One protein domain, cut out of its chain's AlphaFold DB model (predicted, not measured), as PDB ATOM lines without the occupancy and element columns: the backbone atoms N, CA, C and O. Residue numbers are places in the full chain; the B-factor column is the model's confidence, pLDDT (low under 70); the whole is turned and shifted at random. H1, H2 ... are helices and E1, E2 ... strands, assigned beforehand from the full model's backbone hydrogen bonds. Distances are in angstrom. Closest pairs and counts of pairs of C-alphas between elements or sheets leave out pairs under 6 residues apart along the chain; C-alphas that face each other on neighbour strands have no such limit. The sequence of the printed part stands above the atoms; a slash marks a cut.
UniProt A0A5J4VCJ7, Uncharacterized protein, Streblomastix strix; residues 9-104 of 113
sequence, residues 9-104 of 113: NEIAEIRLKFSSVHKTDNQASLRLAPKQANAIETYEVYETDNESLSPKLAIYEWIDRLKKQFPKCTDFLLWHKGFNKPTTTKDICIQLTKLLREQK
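AT A GLANCE: This is residues 9 to 104 of the 113 residues of an uncharacterized protein of Streblomastix strix (UniProt A0A5J4VCJ7). A small sheet of three antiparallel strands has one long helix, H2, over one of its faces, while its other face has no named helix. A second long helix, H3, lies away from this two-layer part, beyond a long link; it meets the short H1 near its beginning, and residues 94 to 104 stick out free. The printed part has 96 residues, with three named helices and three named strands in the order H1 E1 E2 E3 H2 H3; the sheet's order is E1 - E2 - E3. The class is mixed, helices and strands. The whole is compact, with a radius of gyration of the C-alphas of 14.2 A, and spans 35 by 34 by 29 A.

IN THESE COORDINATES: Find C-alpha 9 at (156.460, 115.166, 178.132), where H1 begins; it holds residues 9 to 12. E1, residues 15 to 23, runs 18.1 A and bends by 65 degrees at residue 18. E2, residues 27 to 33, runs 19.5 A, and E3, residues 41 to 46, runs 16.0 A. Look next at C-alpha 55 at (156.654, 113.146, 198.871); from there H2, residues 55 to 69, runs 20.8 A. H3, residues 89 to 102, runs 19.9 A and ends at C-alpha 102, at (137.840, 117.273, 191.131).

HOW THE PARTS SIT: Start at the sheet, a meander, each strand the antiparallel neighbour of the one before. In the hairpin of E1 and E2, look for N 29 and O 22, 3.1 A apart and within hydrogen-bond range. In the hairpin of E2 and E3, N 30 and O 43 are within range at 2.8 A. E1 and E3 are the edge strands. H2 is on the sheet at a height of 9.9 A, over E1 and E2; these are two layers, a helix on one face of a sheet. On the local plane its line and that of E1 stand at 60.3 degrees, only just across the strands. The closest C-alphas of E3 and H2 are those of Val 45 and Lys 56, 5.9 A apart. H3 is not on the sheet and is apart from H2; it touches H1 with residues 89 to 92 alone, closest at the C-alphas of Asn 9 and Thr 89, 5.4 A. In H2 and H3 every O i to N i+4 pair is within hydrogen-bond range; H1 is too short for such a pair.

THE WHOLE: The two C-alphas farthest apart are those of Lys 72 and Lys 104, 39.4 A. The printed part has no cut. The link from H2 to H3, residues 70 to 88, is long; within it residues 79 to 80 pair with residues 85 to 86, antiparallel. The mean pLDDT of the printed part is 79.6; look for values under 70 at residue 18 and residues 25 to 27, 36 to 37, 72 to 74 and 82 to 83.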
ATOM      1  N   ASN A   9     155.665 116.031 179.007       82.44
ATOM      2  CA  ASN A   9     156.460 115.166 178.132       82.44
ATOM      3  C   ASN A   9     157.757 114.672 178.794       82.44
ATOM      4  O   ASN A   9     158.117 113.517 178.600       82.44
ATOM      5  N   GLU A  10     158.421 115.501 179.599       82.94
ATOM      6  CA  GLU A  10     159.594 115.095 180.383       82.94
ATOM      7  C   GLU A  10     159.196 114.051 181.426       82.94
ATOM      8  O   GLU A  10     159.855 113.019 181.520       82.94
ATOM      9  N   ILE A  11     158.059 114.250 182.108       84.62
ATOM     10  CA  ILE A  11     157.504 113.316 183.103       84.62
ATOM     11  C   ILE A  11     157.265 111.922 182.509       84.62
ATOM     12  O   ILE A  11     157.642 110.918 183.114       84.62
ATOM     13  N   ALA A  12     156.661 111.845 181.318       84.12
ATOM     14  CA  ALA A  12     156.396 110.577 180.631       84.12
ATOM     15  C   ALA A  12     157.679 109.794 180.300       84.12
ATOM     16  O   ALA A  12     157.657 108.570 180.166       84.12
ATOM     17  N   GLU A  13     158.802 110.498 180.164       83.81
ATOM     18  CA  GLU A  13     160.092 109.927 179.796       83.81
ATOM     19  C   GLU A  13     161.042 109.764 180.990       83.81
ATOM     20  O   GLU A  13     162.175 109.318 180.787       83.81
ATOM     21  N   ILE A  14     160.606 110.086 182.219       82.56
ATOM     22  CA  ILE A  14     161.434 109.942 183.419       82.56
ATOM     23  C   ILE A  14     161.821 108.485 183.587       82.56
ATOM     24  O   ILE A  14     160.986 107.612 183.875       82.56
ATOM     25  N   ARG A  15     163.132 108.256 183.479       81.50
ATOM     26  CA  ARG A  15     163.699 106.965 183.795       81.50
ATOM     27  C   ARG A  15     164.087 106.847 185.261       81.50
ATOM     28  O   ARG A  15     164.781 107.715 185.788       81.50
ATOM     29  N   LEU A  16     163.673 105.749 185.887       76.81
ATOM     30  CA  LEU A  16     163.973 105.401 187.269       76.81
ATOM     31  C   LEU A  16     164.728 104.077 187.327       76.81
ATOM     32  O   LEU A  16     164.161 103.033 187.025       76.81
ATOM     33  N   LYS A  17     165.975 104.100 187.796       74.19
ATOM     34  CA  LYS A  17     166.657 102.870 188.208       74.19
ATOM     35  C   LYS A  17     166.341 102.633 189.677       74.19
ATOM     36  O   LYS A  17     166.580 103.502 190.499       74.19
ATOM     37  N   PHE A  18     165.863 101.455 190.066       68.69
ATOM     38  CA  PHE A  18     165.585 101.213 191.493       68.69
ATOM     39  C   PHE A  18     166.827 101.339 192.389       68.69
ATOM     40  O   PHE A  18     166.694 101.665 193.564       68.69
ATOM     41  N   SER A  19     168.023 101.120 191.834       70.50
ATOM     42  CA  SER A  19     169.299 101.357 192.516       70.50
ATOM     43  C   SER A  19     169.658 102.838 192.672       70.50
ATOM     44  O   SER A  19     170.586 103.144 193.412       70.50
ATOM     45  N   SER A  20     168.958 103.751 191.987       70.25
ATOM     46  CA  SER A  20     169.161 105.198 192.101       70.25
ATOM     47  C   SER A  20     168.293 105.866 193.163       70.25
ATOM     48  O   SER A  20     168.310 107.093 193.273       70.25
ATOM     49  N   VAL A  21     167.547 105.068 193.930       71.88
ATOM     50  CA  VAL A  21     166.730 105.524 195.051       71.88
ATOM     51  C   VAL A  21     167.459 105.161 196.334       71.88
ATOM     52  O   VAL A  21     167.531 103.990 196.711       71.88
ATOM     53  N   HIS A  22     168.000 106.173 197.004       73.94
ATOM     54  CA  HIS A  22     168.697 106.000 198.274       73.94
ATOM     55  C   HIS A  22     167.824 106.521 199.409       73.94
ATOM     56  O   HIS A  22     167.407 107.681 199.384       73.94
ATOM     57  N   LYS A  23     167.564 105.655 200.393       72.44
ATOM     58  CA  LYS A  23     166.835 106.009 201.608       72.44
ATOM     59  C   LYS A  23     167.811 106.330 202.727       72.44
ATOM     60  O   LYS A  23     168.614 105.485 203.104       72.44
ATOM     61  N   THR A  24     167.698 107.541 203.251       72.25
ATOM     62  CA  THR A  24     168.273 107.949 204.536       72.25
ATOM     63  C   THR A  24     167.128 108.362 205.460       72.25
ATOM     64  O   THR A  24     165.999 108.533 204.989       72.25
ATOM     65  N   ASP A  25     167.389 108.498 206.761       66.88
ATOM     66  CA  ASP A  25     166.336 108.754 207.753       66.88
ATOM     67  C   ASP A  25     165.512 110.011 207.411       66.88
ATOM     68  O   ASP A  25     164.278 109.959 207.396       66.88
ATOM     69  N   ASN A  26     166.177 111.082 206.964       67.25
ATOM     70  CA  ASN A  26     165.549 112.397 206.769       67.25
ATOM     71  C   ASN A  26     165.349 112.791 205.291       67.25
ATOM     72  O   ASN A  26     164.771 113.840 205.003       67.25
ATOM     73  N   GLN A  27     165.825 111.982 204.335       67.00
ATOM     74  CA  GLN A  27     165.838 112.354 202.917       67.00
ATOM     75  C   GLN A  27     165.808 111.143 201.971       67.00
ATOM     76  O   GLN A  27     166.402 110.094 202.246       67.00
ATOM     77  N   ALA A  28     165.152 111.308 200.819       72.06
ATOM     78  CA  ALA A  28     165.325 110.440 199.658       72.06
ATOM     79  C   ALA A  28     166.131 111.162 198.577       72.06
ATOM     80  O   ALA A  28     165.806 112.287 198.209       72.06
ATOM     81  N   SER A  29     167.148 110.504 198.028       72.50
ATOM     82  CA  SER A  29     167.777 110.956 196.785       72.50
ATOM     83  C   SER A  29     167.210 110.160 195.622       72.50
ATOM     84  O   SER A  29     167.238 108.927 195.637       72.50
ATOM     85  N   LEU A  30     166.710 110.870 194.618       74.69
ATOM     86  CA  LEU A  30     166.132 110.321 193.406       74.69
ATOM     87  C   LEU A  30     166.985 110.752 192.219       74.69
ATOM     88  O   LEU A  30     166.970 111.918 191.835       74.69
ATOM     89  N   ARG A  31     167.722 109.819 191.613       76.12
ATOM     90  CA  ARG A  31     168.441 110.131 190.370       76.12
ATOM     91  C   ARG A  31     167.569 109.779 189.180       76.12
ATOM     92  O   ARG A  31     167.271 108.599 188.965       76.12
ATOM     93  N   LEU A  32     167.178 110.804 188.438       75.81
ATOM     94  CA  LEU A  32     166.335 110.721 187.259       75.81
ATOM     95  C   LEU A  32     167.179 110.922 186.009       75.81
ATOM     96  O   LEU A  32     168.112 111.721 185.991       75.81
ATOM     97  N   ALA A  33     166.837 110.197 184.951       74.81
ATOM     98  CA  ALA A  33     167.391 110.437 183.624       74.81
ATOM     99  C   ALA A  33     166.246 110.833 182.684       74.81
ATOM    100  O   ALA A  33     165.665 109.953 182.034       74.81
ATOM    101  N   PRO A  34     165.858 112.123 182.652       72.38
ATOM    102  CA  PRO A  34     164.940 112.619 181.637       72.38
ATOM    103  C   PRO A  34     165.556 112.355 180.265       72.38
ATOM    104  O   PRO A  34     166.708 112.694 180.028       72.38
ATOM    105  N   LYS A  35     164.817 111.759 179.332       70.50
ATOM    106  CA  LYS A  35     165.373 111.392 178.017       70.50
ATOM    107  C   LYS A  35     165.840 112.595 177.184       70.50
ATOM    108  O   LYS A  35     166.705 112.437 176.331       70.50
ATOM    109  N   GLN A  36     165.267 113.774 177.424       68.94
ATOM    110  CA  GLN A  36     165.676 115.030 176.784       68.94
ATOM    111  C   GLN A  36     166.912 115.661 177.441       68.94
ATOM    112  O   GLN A  36     167.582 116.478 176.812       68.94
ATOM    113  N   ALA A  37     167.235 115.270 178.675       67.69
ATOM    114  CA  ALA A  37     168.454 115.678 179.347       67.69
ATOM    115  C   ALA A  37     169.544 114.635 179.066       67.69
ATOM    116  O   ALA A  37     169.428 113.468 179.429       67.69
ATOM    117  N   ASN A  38     170.660 115.051 178.468       71.31
ATOM    118  CA  ASN A  38     171.834 114.182 178.293       71.31
ATOM    119  C   ASN A  38     172.582 113.911 179.620       71.31
ATOM    120  O   ASN A  38     173.718 113.443 179.610       71.31
ATOM    121  N   ALA A  39     171.967 114.229 180.761       79.19
ATOM    122  CA  ALA A  39     172.541 114.136 182.091       79.19
ATOM    123  C   ALA A  39     171.577 113.417 183.044       79.19
ATOM    124  O   ALA A  39     170.357 113.482 182.903       79.19
ATOM    125  N   ILE A  40     172.152 112.725 184.028       78.38
ATOM    126  CA  ILE A  40     171.401 112.199 185.167       78.38
ATOM    127  C   ILE A  40     171.319 113.319 186.195       78.38
ATOM    128  O   ILE A  40     172.349 113.775 186.692       78.38
ATOM    129  N   GLU A  41     170.106 113.719 186.533       80.31
ATOM    130  CA  GLU A  41     169.837 114.745 187.532       80.31
ATOM    131  C   GLU A  41     169.505 114.080 188.867       80.31
ATOM    132  O   GLU A  41     168.768 113.092 188.921       80.31
ATOM    133  N   THR A  42     170.072 114.603 189.952       79.81
ATOM    134  CA  THR A  42     169.795 114.123 191.308       79.81
ATOM    135  C   THR A  42     168.842 115.092 191.981       79.81
ATOM    136  O   THR A  42     169.152 116.269 192.137       79.81
ATOM    137  N   TYR A  43     167.698 114.571 192.401       79.00
ATOM    138  CA  TYR A  43     166.675 115.304 193.119       79.00
ATOM    139  C   TYR A  43     166.622 114.842 194.561       79.00
ATOM    140  O   TYR A  43     166.480 113.654 194.852       79.00
ATOM    141  N   GLU A  44     166.719 115.805 195.463       80.06
ATOM    142  CA  GLU A  44     166.598 115.583 196.891       80.06
ATOM    143  C   GLU A  44     165.150 115.799 197.329       80.06
ATOM    144  O   GLU A  44     164.573 116.873 197.155       80.06
ATOM    145  N   VAL A  45     164.554 114.754 197.895       77.44
ATOM    146  CA  VAL A  45     163.196 114.764 198.428       77.44
ATOM    147  C   VAL A  45     163.285 114.755 199.944       77.44
ATOM    148  O   VAL A  45     163.638 113.749 200.565       77.44
ATOM    149  N   TYR A  46     162.978 115.905 200.526       74.38
ATOM    150  CA  TYR A  46     162.979 116.108 201.966       74.38
ATOM    151  C   TYR A  46     161.654 115.676 202.589       74.38
ATOM    152  O   TYR A  46     160.616 115.603 201.926       74.38
ATOM    153  N   GLU A  47     161.708 115.390 203.881       74.06
ATOM    154  CA  GLU A  47     160.521 115.148 204.686       74.06
ATOM    155  C   GLU A  47     159.712 116.432 204.894       74.06
ATOM    156  O   GLU A  47     160.245 117.543 204.883       74.06
ATOM    157  N   THR A  48     158.405 116.263 205.056       79.69
ATOM    158  CA  THR A  48     157.476 117.341 205.384       79.69
ATOM    159  C   THR A  48     156.772 116.999 206.685       79.69
ATOM    160  O   THR A  48     156.412 115.840 206.881       79.69
ATOM    161  N   ASP A  49     156.486 118.004 207.513       79.19
ATOM    162  CA  ASP A  49     155.810 117.819 208.809       79.19
ATOM    163  C   ASP A  49     154.427 117.158 208.676       79.19
ATOM    164  O   ASP A  49     153.942 116.498 209.592       79.19
ATOM    165  N   ASN A  50     153.784 117.316 207.513       83.31
ATOM    166  CA  ASN A  50     152.553 116.613 207.183       83.31
ATOM    167  C   ASN A  50     152.860 115.288 206.478       83.31
ATOM    168  O   ASN A  50     153.128 115.257 205.274       83.31
ATOM    169  N   GLU A  51     152.752 114.192 207.222       77.56
ATOM    170  CA  GLU A  51     153.008 112.840 206.728       77.56
ATOM    171  C   GLU A  51     152.126 112.469 205.521       77.56
ATOM    172  O   GLU A  51     152.608 111.867 204.563       77.56
ATOM    173  N   SER A  52     150.862 112.915 205.499       79.62
ATOM    174  CA  SER A  52     149.914 112.616 204.408       79.62
ATOM    175  C   SER A  52     150.276 113.267 203.070       79.62
ATOM    176  O   SER A  52     149.823 112.817 202.018       79.62
ATOM    177  N   LEU A  53     151.106 114.312 203.102       80.06
ATOM    178  CA  LEU A  53     151.612 115.007 201.922       80.06
ATOM    179  C   LEU A  53     153.093 114.714 201.670       80.06
ATOM    180  O   LEU A  53     153.675 115.327 200.779       80.06
ATOM    181  N   SER A  54     153.690 113.785 202.426       82.88
ATOM    182  CA  SER A  54     155.116 113.477 202.371       82.88
ATOM    183  C   SER A  54     155.496 112.898 201.008       82.88
ATOM    184  O   SER A  54     155.189 111.733 200.714       82.88
ATOM    185  N   PRO A  55     156.231 113.653 200.169       79.69
ATOM    186  CA  PRO A  55     156.654 113.146 198.871       79.69
ATOM    187  C   PRO A  55     157.648 111.987 199.039       79.69
ATOM    188  O   PRO A  55     157.679 111.079 198.210       79.69
ATOM    189  N   LYS A  56     158.404 111.973 200.152       83.38
ATOM    190  CA  LYS A  56     159.306 110.882 200.556       83.38
ATOM    191  C   LYS A  56     158.543 109.558 200.668       83.38
ATOM    192  O   LYS A  56     158.924 108.577 200.032       83.38
ATOM    193  N   LEU A  57     157.457 109.535 201.446       83.12
ATOM    194  CA  LEU A  57     156.653 108.324 201.640       83.12
ATOM    195  C   LEU A  57     155.930 107.913 200.357       83.12
ATOM    196  O   LEU A  57     155.997 106.746 199.969       83.12
ATOM    197  N   ALA A  58     155.325 108.874 199.651       85.81
ATOM    198  CA  ALA A  58     154.607 108.607 198.407       85.81
ATOM    199  C   ALA A  58     155.506 107.951 197.341       85.81
ATOM    200  O   ALA A  58     155.097 106.983 196.698       85.81
ATOM    201  N   ILE A  59     156.747 108.431 197.181       82.31
ATOM    202  CA  ILE A  59     157.714 107.862 196.233       82.31
ATOM    203  C   ILE A  59     158.114 106.439 196.635       82.31
ATOM    204  O   ILE A  59     158.145 105.557 195.775       82.31
ATOM    205  N   TYR A  60     158.384 106.180 197.918       81.00
ATOM    206  CA  TYR A  60     158.757 104.836 198.368       81.00
ATOM    207  C   TYR A  60     157.626 103.826 198.210       81.00
ATOM    208  O   TYR A  60     157.847 102.751 197.651       81.00
ATOM    209  N   GLU A  61     156.411 104.175 198.628       87.00
ATOM    210  CA  GLU A  61     155.254 103.304 198.433       87.00
ATOM    211  C   GLU A  61     155.004 103.019 196.953       87.00
ATOM    212  O   GLU A  61     154.699 101.884 196.576       87.00
ATOM    213  N   TRP A  62     155.137 104.040 196.104       85.81
ATOM    214  CA  TRP A  62     154.976 103.886 194.666       85.81
ATOM    215  C   TRP A  62     156.021 102.933 194.078       85.81
ATOM    216  O   TRP A  62     155.668 102.017 193.333       85.81
ATOM    217  N   ILE A  63     157.289 103.074 194.468       81.00
ATOM    218  CA  ILE A  63     158.376 102.180 194.051       81.00
ATOM    219  C   ILE A  63     158.121 100.739 194.489       81.00
ATOM    220  O   ILE A  63     158.316  99.820 193.696       81.00
ATOM    221  N   ASP A  64     157.670 100.518 195.721       84.75
ATOM    222  CA  ASP A  64     157.380  99.170 196.210       84.75
ATOM    223  C   ASP A  64     156.219  98.525 195.451       84.75
ATOM    224  O   ASP A  64     156.271  97.334 195.125       84.75
ATOM    225  N   ARG A  65     155.188  99.304 195.098       86.62
ATOM    226  CA  ARG A  65     154.095  98.845 194.226       86.62
ATOM    227  C   ARG A  65     154.612  98.498 192.830       86.62
ATOM    228  O   ARG A  65     154.275  97.430 192.321       86.62
ATOM    229  N   LEU A  66     155.472  99.337 192.250       81.38
ATOM    230  CA  LEU A  66     156.094  99.080 190.949       81.38
ATOM    231  C   LEU A  66     156.951  97.814 190.960       81.38
ATOM    232  O   LEU A  66     156.788  96.979 190.078       81.38
ATOM    233  N   LYS A  67     157.811  97.620 191.966       80.62
ATOM    234  CA  LYS A  67     158.649  96.414 192.099       80.62
ATOM    235  C   LYS A  67     157.814  95.142 192.212       80.62
ATOM    236  O   LYS A  67     158.153  94.134 191.599       80.62
ATOM    237  N   LYS A  68     156.720  95.182 192.981       85.00
ATOM    238  CA  LYS A  68     155.789  94.049 193.118       85.00
ATOM    239  C   LYS A  68     155.076  93.740 191.805       85.00
ATOM    240  O   LYS A  68     154.914  92.573 191.463       85.00
ATOM    241  N   GLN A  69     154.650  94.771 191.079       81.81
ATOM    242  CA  GLN A  69     153.894  94.609 189.841       81.81
ATOM    243  C   GLN A  69     154.785  94.249 188.642       81.81
ATOM    244  O   GLN A  69     154.371  93.481 187.774       81.81
ATOM    245  N   PHE A  70     156.017  94.758 188.607       78.25
ATOM    246  CA  PHE A  70     156.957  94.619 187.496       78.25
ATOM    247  C   PHE A  70     158.373  94.235 187.990       78.25
ATOM    248  O   PHE A  70     159.330  94.987 187.834       78.25
ATOM    249  N   PRO A  71     158.579  93.030 188.548       74.00
ATOM    250  CA  PRO A  71     159.846  92.657 189.197       74.00
ATOM    251  C   PRO A  71     161.060  92.579 188.253       74.00
ATOM    252  O   PRO A  71     162.195  92.741 188.690       74.00
ATOM    253  N   LYS A  72     160.838  92.329 186.956       69.81
ATOM    254  CA  LYS A  72     161.890  92.258 185.915       69.81
ATOM    255  C   LYS A  72     161.946  93.495 185.025       69.81
ATOM    256  O   LYS A  72     162.789  93.601 184.141       69.81
ATOM    257  N   CYS A  73     160.987  94.384 185.209       60.09
ATOM    258  CA  CYS A  73     160.726  95.494 184.333       60.09
ATOM    259  C   CYS A  73     160.685  96.723 185.234       60.09
ATOM    260  O   CYS A  73     159.692  96.939 185.907       60.09
ATOM    261  N   THR A  74     161.705  97.577 185.207       64.19
ATOM    262  CA  THR A  74     161.611  98.811 184.412       64.19
ATOM    263  C   THR A  74     162.465  99.956 184.903       64.19
ATOM    264  O   THR A  74     162.577 100.234 186.088       64.19
ATOM    265  N   ASP A  75     162.996 100.648 183.901       70.88
ATOM    266  CA  ASP A  75     163.674 101.921 184.026       70.88
ATOM    267  C   ASP A  75     162.687 103.096 183.983       70.88
ATOM    268  O   ASP A  75     163.137 104.170 183.651       70.88
ATOM    269  N   PHE A  76     161.370 102.970 184.205       77.12
ATOM    270  CA  PHE A  76     160.427 104.102 184.053       77.12
ATOM    271  C   PHE A  76     159.598 104.336 185.312       77.12
ATOM    272  O   PHE A  76     159.115 103.385 185.922       77.12
ATOM    273  N   LEU A  77     159.394 105.610 185.658       80.69
ATOM    274  CA  LEU A  77     158.671 106.010 186.868       80.69
ATOM    275  C   LEU A  77     157.154 105.785 186.770       80.69
ATOM    276  O   LEU A  77     156.519 105.452 187.769       80.69
ATOM    277  N   LEU A  78     156.558 105.975 185.590       85.00
ATOM    278  CA  LEU A  78     155.109 105.907 185.395       85.00
ATOM    279  C   LEU A  78     154.732 104.816 184.392       85.00
ATOM    280  O   LEU A  78     155.244 104.778 183.272       85.00
ATOM    281  N   TRP A  79     153.792 103.965 184.800       83.00
ATOM    282  CA  TRP A  79     153.309 102.829 184.017       83.00
ATOM    283  C   TRP A  79     151.816 102.909 183.752       83.00
ATOM    284  O   TRP A  79     151.023 103.192 184.655       83.00
ATOM    285  N   HIS A  80     151.423 102.562 182.526       80.06
ATOM    286  CA  HIS A  80     150.020 102.372 182.209       80.06
ATOM    287  C   HIS A  80     149.533 101.057 182.826       80.06
ATOM    288  O   HIS A  80     150.048  99.970 182.538       80.06
ATOM    289  N   LYS A  81     148.482 101.140 183.647       71.19
ATOM    290  CA  LYS A  81     147.860  99.971 184.276       71.19
ATOM    291  C   LYS A  81     147.398  98.982 183.196       71.19
ATOM    292  O   LYS A  81     146.582  99.334 182.351       71.19
ATOM    293  N   GLY A  82     147.939  97.762 183.211       69.94
ATOM    294  CA  GLY A  82     147.483  96.641 182.377       69.94
ATOM    295  C   GLY A  82     148.193  96.424 181.035       69.94
ATOM    296  O   GLY A  82     147.902  95.427 180.388       69.94
ATOM    297  N   PHE A  83     149.124  97.293 180.617       65.75
ATOM    298  CA  PHE A  83     149.707  97.200 179.267       65.75
ATOM    299  C   PHE A  83     151.213  96.936 179.213       65.75
ATOM    300  O   PHE A  83     151.741  96.847 178.108       65.75
ATOM    301  N   ASN A  84     151.912  96.811 180.353       76.25
ATOM    302  CA  ASN A  84     153.384  96.758 180.403       76.25
ATOM    303  C   ASN A  84     154.017  97.788 179.447       76.25
ATOM    304  O   ASN A  84     154.967  97.488 178.723       76.25
ATOM    305  N   LYS A  85     153.498  99.020 179.459       82.00
ATOM    306  CA  LYS A  85     154.043 100.144 178.698       82.00
ATOM    307  C   LYS A  85     154.158 101.379 179.597       82.00
ATOM    308  O   LYS A  85     153.298 101.553 180.471       82.00
ATOM    309  N   PRO A  86     155.171 102.237 179.377       81.00
ATOM    310  CA  PRO A  86     155.253 103.531 180.037       81.00
ATOM    311  C   PRO A  86     154.000 104.368 179.772       81.00
ATOM    312  O   PRO A  86     153.391 104.273 178.703       81.00
ATOM    313  N   THR A  87     153.622 105.184 180.749       88.06
ATOM    314  CA  THR A  87     152.506 106.124 180.616       88.06
ATOM    315  C   THR A  87     152.810 107.156 179.531       88.06
ATOM    316  O   THR A  87     153.908 107.708 179.485       88.06
ATOM    317  N   THR A  88     151.840 107.454 178.665       88.88
ATOM    318  CA  THR A  88     152.020 108.493 177.646       88.88
ATOM    319  C   THR A  88     151.731 109.881 178.213       88.88
ATOM    320  O   THR A  88     150.971 110.038 179.169       88.88
ATOM    321  N   THR A  89     152.259 110.927 177.573       88.69
ATOM    322  CA  THR A  89     151.911 112.321 177.903       88.69
ATOM    323  C   THR A  89     150.400 112.551 177.874       88.69
ATOM    324  O   THR A  89     149.864 113.222 178.749       88.69
ATOM    325  N   LYS A  90     149.687 111.935 176.920       90.00
ATOM    326  CA  LYS A  90     148.226 112.037 176.818       90.00
ATOM    327  C   LYS A  90     147.533 111.476 178.059       90.00
ATOM    328  O   LYS A  90     146.620 112.114 178.579       90.00
ATOM    329  N   ASP A  91     147.979 110.321 178.546       89.56
ATOM    330  CA  ASP A  91     147.410 109.694 179.742       89.56
ATOM    331  C   ASP A  91     147.642 110.564 180.985       89.56
ATOM    332  O   ASP A  91     146.717 110.769 181.773       89.56
ATOM    333  N   ILE A  92     148.843 111.141 181.122       88.81
ATOM    334  CA  ILE A  92     149.173 112.086 182.202       88.81
ATOM    335  C   ILE A  92     148.260 113.310 182.126       88.81
ATOM    336  O   ILE A  92     147.639 113.672 183.124       88.81
ATOM    337  N   CYS A  93     148.116 113.919 180.946       90.44
ATOM    338  CA  CYS A  93     147.258 115.085 180.761       90.44
ATOM    339  C   CYS A  93     145.795 114.793 181.120       90.44
ATOM    340  O   CYS A  93     145.145 115.636 181.744       90.44
ATOM    341  N   ILE A  94     145.276 113.612 180.767       91.00
ATOM    342  CA  ILE A  94     143.911 113.196 181.112       91.00
ATOM    343  C   ILE A  94     143.750 113.089 182.631       91.00
ATOM    344  O   ILE A  94     142.808 113.663 183.181       91.00
ATOM    345  N   GLN A  95     144.663 112.394 183.314       89.81
ATOM    346  CA  GLN A  95     144.590 112.226 184.770       89.81
ATOM    347  C   GLN A  95     144.736 113.561 185.502       89.81
ATOM    348  O   GLN A  95     143.960 113.852 186.408       89.81
ATOM    349  N   LEU A  96     145.666 114.412 185.069       89.38
ATOM    350  CA  LEU A  96     145.893 115.713 185.689       89.38
ATOM    351  C   LEU A  96     144.692 116.646 185.506       89.38
ATOM    352  O   LEU A  96     144.235 117.266 186.460       89.38
ATOM    353  N   THR A  97     144.104 116.678 184.308       90.62
ATOM    354  CA  THR A  97     142.887 117.464 184.042       90.62
ATOM    355  C   THR A  97     141.704 116.969 184.876       90.62
ATOM    356  O   THR A  97     140.900 117.772 185.355       90.62
ATOM    357  N   LYS A  98     141.592 115.651 185.079       92.12
ATOM    358  CA  LYS A  98     140.572 115.062 185.951       92.12
ATOM    359  C   LYS A  98     140.757 115.518 187.403       92.12
ATOM    360  O   LYS A  98     139.794 115.998 187.994       92.12
ATOM    361  N   LEU A  99     141.980 115.451 187.933       91.12
ATOM    362  CA  LEU A  99     142.303 115.913 189.288       91.12
ATOM    363  C   LEU A  99     142.021 117.409 189.469       91.12
ATOM    364  O   LEU A  99     141.369 117.790 190.435       91.12
ATOM    365  N   LEU A 100     142.432 118.255 188.520       91.06
ATOM    366  CA  LEU A 100     142.151 119.697 188.555       91.06
ATOM    367  C   LEU A 100     140.645 119.987 188.636       91.06
ATOM    368  O   LEU A 100     140.215 120.847 189.406       91.06
ATOM    369  N   ARG A 101     139.832 119.230 187.887       90.69
ATOM    370  CA  ARG A 101     138.369 119.339 187.928       90.69
ATOM    371  C   ARG A 101     137.797 118.897 189.273       90.69
ATOM    372  O   ARG A 101     136.922 119.577 189.801       90.69
ATOM    373  N   GLU A 102     138.269 117.781 189.820       93.88
ATOM    374  CA  GLU A 102     137.840 117.273 191.131       93.88
ATOM    375  C   GLU A 102     138.181 118.256 192.258       93.88
ATOM    376  O   GLU A 102     137.369 118.471 193.156       93.88
ATOM    377  N   GLN A 103     139.329 118.930 192.153       91.38
ATOM    378  CA  GLN A 103     139.753 119.999 193.062       91.38
ATOM    379  C   GLN A 103     139.108 121.363 192.754       91.38
ATOM    380  O   GLN A 103     139.405 122.347 193.425       91.38
ATOM    381  N   LYS A 104     138.207 121.440 191.762       93.25
ATOM    382  CA  LYS A 104     137.488 122.660 191.341       93.25
ATOM    383  C   LYS A 104     138.408 123.832 190.960       93.25
ATOM    384  O   LYS A 104     138.026 124.992 191.108       93.25
TER     385      LYS A 104